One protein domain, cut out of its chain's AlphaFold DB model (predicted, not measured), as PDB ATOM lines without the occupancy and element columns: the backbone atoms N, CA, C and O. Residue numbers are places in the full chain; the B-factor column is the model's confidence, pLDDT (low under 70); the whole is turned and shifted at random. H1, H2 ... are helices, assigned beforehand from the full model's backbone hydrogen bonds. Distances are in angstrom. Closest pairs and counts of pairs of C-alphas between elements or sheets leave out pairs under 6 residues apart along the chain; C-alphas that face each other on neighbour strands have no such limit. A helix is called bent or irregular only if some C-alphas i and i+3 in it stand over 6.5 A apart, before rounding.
ATOM      1  N   LEU A 227       4.912  38.727   5.197       95.00
ATOM      2  CA  LEU A 227       4.751  40.081   5.736       95.00
ATOM      3  C   LEU A 227       4.525  41.126   4.636       95.00
ATOM      4  O   LEU A 227       3.645  41.969   4.776       95.00
ATOM      5  N   GLU A 228       5.252  41.052   3.518       95.12
ATOM      6  CA  GLU A 228       5.039  41.924   2.353       95.12
ATOM      7  C   GLU A 228       3.631  41.759   1.774       95.12
ATOM      8  O   GLU A 228       3.004  42.745   1.383       95.12
ATOM      9  N   PHE A 229       3.126  40.523   1.717       94.50
ATOM     10  CA  PHE A 229       1.757  40.249   1.293       94.50
ATOM     11  C   PHE A 229       0.746  40.893   2.246       94.50
ATOM     12  O   PHE A 229      -0.113  41.641   1.787       94.50
ATOM     13  N   PHE A 230       0.870  40.678   3.560       93.62
ATOM     14  CA  PHE A 230      -0.044  41.260   4.549       93.62
ATOM     15  C   PHE A 230       0.021  42.789   4.590       93.62
ATOM     16  O   PHE A 230      -1.014  43.452   4.662       93.62
ATOM     17  N   PHE A 231       1.222  43.357   4.469       93.00
ATOM     18  CA  PHE A 231       1.416  44.794   4.338       93.00
ATOM     19  C   PHE A 231       0.688  45.329   3.097       93.00
ATOM     20  O   PHE A 231      -0.091  46.274   3.203       93.00
ATOM     21  N   LYS A 232       0.843  44.708   1.923       91.56
ATOM     22  CA  LYS A 232       0.132  45.131   0.699       91.56
ATOM     23  C   LYS A 232      -1.384  44.945   0.796       91.56
ATOM     24  O   LYS A 232      -2.124  45.790   0.305       91.56
ATOM     25  N   ASP A 233      -1.839  43.893   1.471       88.56
ATOM     26  CA  ASP A 233      -3.261  43.589   1.693       88.56
ATOM     27  C   ASP A 233      -3.933  44.513   2.725       88.56
ATOM     28  O   ASP A 233      -5.149  44.502   2.892       88.56
ATOM     29  N   GLY A 234      -3.159  45.361   3.401       87.81
ATOM     30  CA  GLY A 234      -3.695  46.381   4.293       87.81
ATOM     31  C   GLY A 234      -3.882  45.965   5.739       87.81
ATOM     32  O   GLY A 234      -4.589  46.655   6.475       87.81
ATOM     33  N   VAL A 235      -3.196  44.904   6.171       91.38
ATOM     34  CA  VAL A 235      -3.022  44.620   7.597       91.38
ATOM     35  C   VAL A 235      -2.315  45.805   8.254       91.38
ATOM     36  O   VAL A 235      -1.339  46.345   7.723       91.38
ATOM     37  N   ILE A 236      -2.849  46.244   9.393       91.25
ATOM     38  CA  ILE A 236      -2.327  47.405  10.109       91.25
ATOM     39  C   ILE A 236      -0.977  47.084  10.750       91.25
ATOM     40  O   ILE A 236      -0.706  45.941  11.122       91.25
ATOM     41  N   ILE A 237      -0.136  48.101  10.918       92.00
ATOM     42  CA  ILE A 237       1.219  47.911  11.444       92.00
ATOM     43  C   ILE A 237       1.214  47.330  12.850       92.00
ATOM     44  O   ILE A 237       2.048  46.477  13.127       92.00
ATOM     45  N   ARG A 238       0.256  47.714  13.705       91.31
ATOM     46  CA  ARG A 238       0.105  47.122  15.043       91.31
ATOM     47  C   ARG A 238       0.059  45.589  14.986       91.31
ATOM     48  O   ARG A 238       0.860  44.943  15.647       91.31
ATOM     49  N   ASN A 239      -0.773  45.019  14.114       93.31
ATOM     50  CA  ASN A 239      -0.878  43.566  13.965       93.31
ATOM     51  C   ASN A 239       0.378  42.951  13.334       93.31
ATOM     52  O   ASN A 239       0.776  41.854  13.707       93.31
ATOM     53  N   LEU A 240       1.027  43.634  12.384       94.88
ATOM     54  CA  LEU A 240       2.292  43.145  11.820       94.88
ATOM     55  C   LEU A 240       3.406  43.104  12.875       94.88
ATOM     56  O   LEU A 240       4.210  42.170  12.867       94.88
ATOM     57  N   ILE A 241       3.435  44.086  13.784       92.69
ATOM     58  CA  ILE A 241       4.325  44.093  14.950       92.69
ATOM     59  C   ILE A 241       4.007  42.882  15.825       92.69
ATOM     60  O   ILE A 241       4.910  42.092  16.073       92.69
ATOM     61  N   ASP A 242       2.741  42.666  16.191       91.88
ATOM     62  CA  ASP A 242       2.333  41.526  17.024       91.88
ATOM     63  C   ASP A 242       2.743  40.171  16.429       91.88
ATOM     64  O   ASP A 242       3.185  39.265  17.139       91.88
ATOM     65  N   LEU A 243       2.595  40.011  15.110       93.44
ATOM     66  CA  LEU A 243       2.978  38.791  14.395       93.44
ATOM     67  C   LEU A 243       4.498  38.564  14.397       93.44
ATOM     68  O   LEU A 243       4.940  37.419  14.282       93.44
ATOM     69  N   SER A 244       5.280  39.637  14.547       92.94
ATOM     70  CA  SER A 244       6.739  39.637  14.419       92.94
ATOM     71  C   SER A 244       7.492  39.720  15.753       92.94
ATOM     72  O   SER A 244       8.650  39.326  15.808       92.94
ATOM     73  N   GLU A 245       6.864  40.216  16.821       83.31
ATOM     74  CA  GLU A 245       7.530  40.636  18.067       83.31
ATOM     75  C   GLU A 245       8.321  39.515  18.760       83.31
ATOM     76  O   GLU A 245       9.394  39.756  19.300       83.31
ATOM     77  N   LYS A 246       7.837  38.269  18.696       84.50
ATOM     78  CA  LYS A 246       8.492  37.111  19.333       84.50
ATOM     79  C   LYS A 246       9.579  36.447  18.474       84.50
ATOM     80  O   LYS A 246      10.112  35.415  18.869       84.50
ATOM     81  N   ASP A 247       9.881  36.979  17.290       87.69
ATOM     82  CA  ASP A 247      10.813  36.369  16.340       87.69
ATOM     83  C   ASP A 247      11.698  37.419  15.656       87.69
ATOM     84  O   ASP A 247      11.269  38.120  14.739       87.69
ATOM     85  N   ASN A 248      12.978  37.462  16.042       91.38
ATOM     86  CA  ASN A 248      13.966  38.407  15.511       91.38
ATOM     87  C   ASN A 248      14.062  38.395  13.969       91.38
ATOM     88  O   ASN A 248      14.325  39.436  13.369       91.38
ATOM     89  N   LEU A 249      13.827  37.250  13.308       90.31
ATOM     90  CA  LEU A 249      13.823  37.158  11.841       90.31
ATOM     91  C   LEU A 249      12.616  37.866  11.212       90.31
ATOM     92  O   LEU A 249      12.792  38.615  10.247       90.31
ATOM     93  N   SER A 250      11.411  37.638  11.741       92.75
ATOM     94  CA  SER A 250      10.185  38.325  11.309       92.75
ATOM     95  C   SER A 250      10.271  39.815  11.598       92.75
ATOM     96  O   SER A 250       9.944  40.621  10.732       92.75
ATOM     97  N   LEU A 251      10.784  40.192  12.770       94.06
ATOM     98  CA  LEU A 251      10.934  41.593  13.134       94.06
ATOM     99  C   LEU A 251      11.932  42.313  12.223       94.06
ATOM    100  O   LEU A 251      11.622  43.381  11.703       94.06
ATOM    101  N   ALA A 252      13.088  41.704  11.945       92.88
ATOM    102  CA  ALA A 252      14.041  42.239  10.977       92.88
ATOM    103  C   ALA A 252      13.426  42.376   9.577       92.88
ATOM    104  O   ALA A 252      13.657  43.371   8.897       92.88
ATOM    105  N   ALA A 253      12.623  41.396   9.148       93.25
ATOM    106  CA  ALA A 253      11.915  41.454   7.875       93.25
ATOM    107  C   ALA A 253      10.873  42.585   7.837       93.25
ATOM    108  O   ALA A 253      10.785  43.275   6.825       93.25
ATOM    109  N   LEU A 254      10.126  42.810   8.922       95.06
ATOM    110  CA  LEU A 254       9.186  43.925   9.042       95.06
ATOM    111  C   LEU A 254       9.908  45.278   8.998       95.06
ATOM    112  O   LEU A 254       9.477  46.168   8.272       95.06
ATOM    113  N   ILE A 255      11.021  45.423   9.724       92.88
ATOM    114  CA  ILE A 255      11.848  46.639   9.697       92.88
ATOM    115  C   ILE A 255      12.381  46.885   8.278       92.88
ATOM    116  O   ILE A 255      12.242  47.998   7.773       92.88
ATOM    117  N   ASP A 256      12.919  45.853   7.612       92.12
ATOM    118  CA  ASP A 256      13.374  45.939   6.216       92.12
ATOM    119  C   ASP A 256      12.225  46.439   5.305       92.12
ATOM    120  O   ASP A 256      12.429  47.349   4.507       92.12
ATOM    121  N   ILE A 257      11.004  45.898   5.450       93.19
ATOM    122  CA  ILE A 257       9.820  46.312   4.670       93.19
ATOM    123  C   ILE A 257       9.472  47.785   4.916       93.19
ATOM    124  O   ILE A 257       9.218  48.518   3.963       93.19
ATOM    125  N   LEU A 258       9.447  48.230   6.174       91.56
ATOM    126  CA  LEU A 258       9.094  49.609   6.522       91.56
ATOM    127  C   LEU A 258      10.098  50.616   5.945       91.56
ATOM    128  O   LEU A 258       9.681  51.618   5.369       91.56
ATOM    129  N   LEU A 259      11.401  50.333   6.051       89.38
ATOM    130  CA  LEU A 259      12.459  51.190   5.504       89.38
ATOM    131  C   LEU A 259      12.456  51.206   3.967       89.38
ATOM    132  O   LEU A 259      12.626  52.254   3.361       89.38
ATOM    133  N   GLU A 260      12.212  50.067   3.315       89.31
ATOM    134  CA  GLU A 260      12.143  49.995   1.845       89.31
ATOM    135  C   GLU A 260      10.961  50.786   1.261       89.31
ATOM    136  O   GLU A 260      11.025  51.243   0.122       89.31
ATOM    137  N   ASN A 261       9.871  50.944   2.020       87.06
ATOM    138  CA  ASN A 261       8.670  51.650   1.562       87.06
ATOM    139  C   ASN A 261       8.627  53.125   2.002       87.06
ATOM    140  O   ASN A 261       7.752  53.869   1.553       87.06
ATOM    141  N   SER A 262       9.554  53.569   2.855       77.81
ATOM    142  CA  SER A 262       9.598  54.947   3.355       77.81
ATOM    143  C   SER A 262      10.312  55.927   2.419       77.81
ATOM    144  O   SER A 262      10.007  57.115   2.453       77.81
ATOM    145  N   GLU A 263      11.215  55.452   1.549       63.62
ATOM    146  CA  GLU A 263      12.021  56.298   0.646       63.62
ATOM    147  C   GLU A 263      11.202  56.984  -0.472       63.62
ATOM    148  O   GLU A 263      11.734  57.801  -1.221       63.62
ATOM    149  N   VAL A 264       9.900  56.692  -0.594       54.91
ATOM    150  CA  VAL A 264       9.084  57.074  -1.762       54.91
ATOM    151  C   VAL A 264       8.417  58.461  -1.633       54.91
ATOM    152  O   VAL A 264       8.114  59.067  -2.660       54.91
ATOM    153  N   SER A 265       8.206  59.017  -0.427       54.91
ATOM    154  CA  SER A 265       7.590  60.354  -0.238       54.91
ATOM    155  C   SER A 265       7.663  60.874   1.216       54.91
ATOM    156  O   SER A 265       7.853  60.105   2.156       54.91
ATOM    157  N   GLN A 266       7.449  62.185   1.430       56.16
ATOM    158  CA  GLN A 266       7.312  62.776   2.781       56.16
ATOM    159  C   GLN A 266       6.089  62.245   3.562       56.16
ATOM    160  O   GLN A 266       6.064  62.347   4.784       56.16
ATOM    161  N   GLU A 267       5.103  61.638   2.890       58.44
ATOM    162  CA  GLU A 267       3.855  61.123   3.491       58.44
ATOM    163  C   GLU A 267       4.034  59.805   4.274       58.44
ATOM    164  O   GLU A 267       3.091  59.271   4.862       58.44
ATOM    165  N   HIS A 268       5.250  59.260   4.269       74.56
ATOM    166  CA  HIS A 268       5.589  57.946   4.806       74.56
ATOM    167  C   HIS A 268       6.658  57.993   5.904       74.56
ATOM    168  O   HIS A 268       7.209  56.956   6.286       74.56
ATOM    169  N   LEU A 269       6.943  59.181   6.448       77.50
ATOM    170  CA  LEU A 269       7.965  59.366   7.476       77.50
ATOM    171  C   LEU A 269       7.674  58.527   8.728       77.50
ATOM    172  O   LEU A 269       8.604  58.025   9.364       77.50
ATOM    173  N   TRP A 270       6.395  58.315   9.049       83.00
ATOM    174  CA  TRP A 270       5.988  57.403  10.113       83.00
ATOM    175  C   TRP A 270       6.599  55.994   9.968       83.00
ATOM    176  O   TRP A 270       7.003  55.432  10.978       83.00
ATOM    177  N   MET A 271       6.783  55.433   8.763       87.94
ATOM    178  CA  MET A 271       7.377  54.090   8.601       87.94
ATOM    179  C   MET A 271       8.820  54.026   9.109       87.94
ATOM    180  O   MET A 271       9.174  53.084   9.818       87.94
ATOM    181  N   ASN A 272       9.624  55.056   8.825       84.62
ATOM    182  CA  ASN A 272      10.991  55.169   9.342       84.62
ATOM    183  C   ASN A 272      11.014  55.257  10.865       84.62
ATOM    184  O   ASN A 272      11.807  54.583  11.521       84.62
ATOM    185  N   LYS A 273      10.105  56.057  11.428       83.62
ATOM    186  CA  LYS A 273       9.960  56.214  12.876       83.62
ATOM    187  C   LYS A 273       9.643  54.876  13.557       83.62
ATOM    188  O   LYS A 273      10.279  54.534  14.553       83.62
ATOM    189  N   ILE A 274       8.712  54.096  12.997       88.06
ATOM    190  CA  ILE A 274       8.365  52.757  13.505       88.06
ATOM    191  C   ILE A 274       9.550  51.805  13.387       88.06
ATOM    192  O   ILE A 274       9.911  51.155  14.365       88.06
ATOM    193  N   ALA A 275      10.157  51.725  12.203       89.81
ATOM    194  CA  ALA A 275      11.303  50.863  11.941       89.81
ATOM    195  C   ALA A 275      12.433  51.108  12.953       89.81
ATOM    196  O   ALA A 275      12.983  50.162  13.518       89.81
ATOM    197  N   PHE A 276      12.722  52.380  13.233       86.75
ATOM    198  CA  PHE A 276      13.734  52.781  14.199       86.75
ATOM    199  C   PHE A 276      13.360  52.408  15.636       86.75
ATOM    200  O   PHE A 276      14.168  51.791  16.329       86.75
ATOM    201  N   TYR A 277      12.128  52.702  16.067       87.38
ATOM    202  CA  TYR A 277      11.632  52.290  17.382       87.38
ATOM    203  C   TYR A 277      11.766  50.772  17.593       87.38
ATOM    204  O   TYR A 277      12.283  50.323  18.618       87.38
ATOM    205  N   LEU A 278      11.350  49.972  16.604       90.06
ATOM    206  CA  LEU A 278      11.421  48.511  16.674       90.06
ATOM    207  C   LEU A 278      12.866  48.012  16.751       90.06
ATOM    208  O   LEU A 278      13.154  47.136  17.567       90.06
ATOM    209  N   ALA A 279      13.771  48.586  15.951       89.44
ATOM    210  CA  ALA A 279      15.192  48.251  15.968       89.44
ATOM    211  C   ALA A 279      15.850  48.584  17.318       89.44
ATOM    212  O   ALA A 279      16.626  47.786  17.838       89.44
ATOM    213  N   GLN A 280      15.514  49.730  17.917       86.75
ATOM    214  CA  GLN A 280      16.024  50.121  19.233       86.75
ATOM    215  C   GLN A 280      15.527  49.209  20.352       86.75
ATOM    216  O   GLN A 280      16.301  48.827  21.228       86.75
ATOM    217  N   LYS A 281      14.234  48.862  20.337       88.00
ATOM    218  CA  LYS A 281      13.647  47.950  21.326       88.00
ATOM    219  C   LYS A 281      14.159  46.521  21.181       88.00
ATOM    220  O   LYS A 281      14.181  45.801  22.172       88.00
ATOM    221  N   ASN A 282      14.597  46.137  19.982       91.00
ATOM    222  CA  ASN A 282      15.025  44.777  19.670       91.00
ATOM    223  C   ASN A 282      16.375  44.774  18.928       91.00
ATOM    224  O   ASN A 282      16.424  44.459  17.734       91.00
ATOM    225  N   PRO A 283      17.491  45.089  19.615       90.00
ATOM    226  CA  PRO A 283      18.804  45.199  18.976       90.00
ATOM    227  C   PRO A 283      19.253  43.915  18.267       90.00
ATOM    228  O   PRO A 283      19.947  43.969  17.255       90.00
ATOM    229  N   GLU A 284      18.830  42.747  18.758       92.25
ATOM    230  CA  GLU A 284      19.159  41.457  18.146       92.25
ATOM    231  C   GLU A 284      18.575  41.295  16.738       92.25
ATOM    232  O   GLU A 284      19.215  40.686  15.876       92.25
ATOM    233  N   ALA A 285      17.405  41.879  16.461       91.31
ATOM    234  CA  ALA A 285      16.793  41.843  15.135       91.31
ATOM    235  C   ALA A 285      17.667  42.556  14.085       91.31
ATOM    236  O   ALA A 285      17.724  42.134  12.928       91.31
ATOM    237  N   ILE A 286      18.442  43.570  14.492       90.44
ATOM    238  CA  ILE A 286      19.353  44.310  13.605       90.44
ATOM    239  C   ILE A 286      20.398  43.377  12.982       90.44
ATOM    240  O   ILE A 286      20.807  43.581  11.837       90.44
ATOM    241  N   ASN A 287      20.801  42.298  13.664       90.75
ATOM    242  CA  ASN A 287      21.754  41.327  13.117       90.75
ATOM    243  C   ASN A 287      21.242  40.668  11.834       90.75
ATOM    244  O   ASN A 287      22.034  40.390  10.929       90.75
ATOM    245  N   TYR A 288      19.927  40.529  11.701       89.56
ATOM    246  CA  TYR A 288      19.295  39.858  10.577       89.56
ATOM    247  C   TYR A 288      18.853  40.806   9.466       89.56
ATOM    248  O   TYR A 288      18.518  40.318   8.392       89.56
ATOM    249  N   MET A 289      18.858  42.125   9.670       88.75
ATOM    250  CA  MET A 289      18.469  43.109   8.647       88.75
ATOM    251  C   MET A 289      19.397  43.118   7.425       88.75
ATOM    252  O   MET A 289      20.539  42.649   7.478       88.75
ATOM    253  N   LYS A 290      18.928  43.709   6.323       87.19
ATOM    254  CA  LYS A 290      19.761  43.953   5.138       87.19
ATOM    255  C   LYS A 290      20.939  44.896   5.448       87.19
ATOM    256  O   LYS A 290      20.705  45.956   6.034       87.19
ATOM    257  N   PRO A 291      22.189  44.568   5.058       87.31
ATOM    258  CA  PRO A 291      23.369  45.383   5.372       87.31
ATOM    259  C   PRO A 291      23.261  46.851   4.946       87.31
ATOM    260  O   PRO A 291      23.702  47.738   5.676       87.31
ATOM    261  N   GLU A 292      22.664  47.112   3.785       86.62
ATOM    262  CA  GLU A 292      22.416  48.455   3.271       86.62
ATOM    263  C   GLU A 292      21.473  49.254   4.182       86.62
ATOM    264  O   GLU A 292      21.782  50.399   4.498       86.62
ATOM    265  N   LEU A 293      20.411  48.628   4.700       85.81
ATOM    266  CA  LEU A 293      19.407  49.265   5.558       85.81
ATOM    267  C   LEU A 293      19.912  49.502   6.989       85.81
ATOM    268  O   LEU A 293      19.555  50.500   7.609       85.81
ATOM    269  N   LYS A 294      20.813  48.648   7.501       85.62
ATOM    270  CA  LYS A 294      21.424  48.833   8.835       85.62
ATOM    271  C   LYS A 294      22.111  50.191   8.983       85.62
ATOM    272  O   LYS A 294      22.093  50.770  10.064       85.62
ATOM    273  N   LYS A 295      22.704  50.714   7.903       80.94
ATOM    274  CA  LYS A 295      23.410  52.006   7.914       80.94
ATOM    275  C   LYS A 295      22.477  53.187   8.193       80.94
ATOM    276  O   LYS A 295      22.927  54.183   8.753       80.94
ATOM    277  N   TYR A 296      21.200  53.070   7.836       77.44
ATOM    278  CA  TYR A 296      20.211  54.135   8.003       77.44
ATOM    279  C   TYR A 296      19.746  54.292   9.453       77.44
ATOM    280  O   TYR A 296      19.356  55.388   9.848       77.44
ATOM    281  N   LEU A 297      19.846  53.235  10.269       74.44
ATOM    282  CA  LEU A 297      19.401  53.272  11.664       74.44
ATOM    283  C   LEU A 297      20.211  54.252  12.526       74.44
ATOM    284  O   LEU A 297      19.690  54.759  13.505       74.44
ATOM    285  N   ASN A 298      21.453  54.582  12.172       66.81
ATOM    286  CA  ASN A 298      22.304  55.418  13.028       66.81
ATOM    287  C   ASN A 298      22.007  56.932  12.957       66.81
ATOM    288  O   ASN A 298      22.623  57.692  13.698       66.81
ATOM    289  N   ASN A 299      21.092  57.383  12.087       66.38
ATOM    290  CA  ASN A 299      20.966  58.800  11.710       66.38
ATOM    291  C   ASN A 299      19.595  59.445  12.010       66.38
ATOM    292  O   ASN A 299      19.296  60.498  11.445       66.38
ATOM    293  N   MET A 300      18.746  58.858  12.864       63.12
ATOM    294  CA  MET A 300      17.404  59.397  13.150       63.12
ATOM    295  C   MET A 300      17.147  59.667  14.641       63.12
ATOM    296  O   MET A 300      17.707  58.981  15.497       63.12
ATOM    297  N   PRO A 301      16.309  60.673  14.968       63.44
ATOM    298  CA  PRO A 301      15.962  60.997  16.347       63.44
ATOM    299  C   PRO A 301      15.149  59.877  17.006       63.44
ATOM    300  O   PRO A 301      14.427  59.136  16.339       63.44
ATOM    301  N   LEU A 302      15.256  59.785  18.334       61.59
ATOM    302  CA  LEU A 302      14.442  58.906  19.176       61.59
ATOM    303  C   LEU A 302      12.950  59.163  18.941       61.59
ATOM    304  O   LEU A 302      12.508  60.309  18.937       61.59
ATOM    305  N   VAL A 303      12.178  58.088  18.770       66.88
ATOM    306  CA  VAL A 303      10.721  58.162  18.630       66.88
ATOM    307  C   VAL A 303      10.077  57.263  19.665       66.88
ATOM    308  O   VAL A 303      10.458  56.102  19.813       66.88
ATOM    309  N   ASN A 304       9.062  57.787  20.343       69.50
ATOM    310  CA  ASN A 304       8.227  56.989  21.221       69.50
ATOM    311  C   ASN A 304       7.058  56.415  20.423       69.50
ATOM    312  O   ASN A 304       6.283  57.153  19.815       69.50
ATOM    313  N   TYR A 305       6.932  55.090  20.447       74.06
ATOM    314  CA  TYR A 305       5.680  54.427  20.120       74.06
ATOM    315  C   TYR A 305       4.906  54.192  21.405       74.06
ATOM    316  O   TYR A 305       5.364  53.472  22.294       74.06
ATOM    317  N   THR A 306       3.717  54.766  21.481       71.69
ATOM    318  CA  THR A 306       2.732  54.415  22.493       71.69
ATOM    319  C   THR A 306       1.567  53.766  21.758       71.69
ATOM    320  O   THR A 306       0.857  54.460  21.025       71.69
TER     321      THR A 306
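Overview. This is residues 227 to 306 of the 569 residues of the protein "3'-5' exonuclease domain-containing protein" of Stentor coeruleus (UniProt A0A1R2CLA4). A helical hairpin, H3 and H4, makes the core; a shorter hairpin, H1 and H2, packs on H3, while H6 lies crosswise near H3 and H4. The printed part has 80 residues with six named helices, H1 to H6, and no named strand: all helix, compact, radius of gyration of the C-alphas 11.5 A, spans 30 by 29 by 26 A.

Along the chain. Find C-alpha 266 at (7.312, 62.776, 2.781); there H4, residues 266 to 281, begins its 24.6 A, irregular, with C-alphas 267 and 270 7.9 A apart. H3, residues 248 to 262, runs 21.0 A. Find also H1, 227 to 233, H2, 237 to 244, H5, 283 to 286, and H6, 291 to 299, ending at C-alpha 299 (20.966, 58.800, 11.710).

Arrangement. Look at H3, the hub: H4 touches it, closest C-alphas Ile 255 and Ala 275, 4.8 A, opposite ways at a shallow tilt of 21 degrees. H6 is close but not clearly touching H4, about perpendicular at 86 degrees. O i to N i+4 pairs are within hydrogen-bond range throughout H1, H2 and H3, 9 of 12 in H4, 0 of 5 in H6, with 3 of 6 O i to N i+3.

Size, cuts and confidence. The printed part has no cut; pLDDT is under 70 at residues 263 to 267 and 298 to 304.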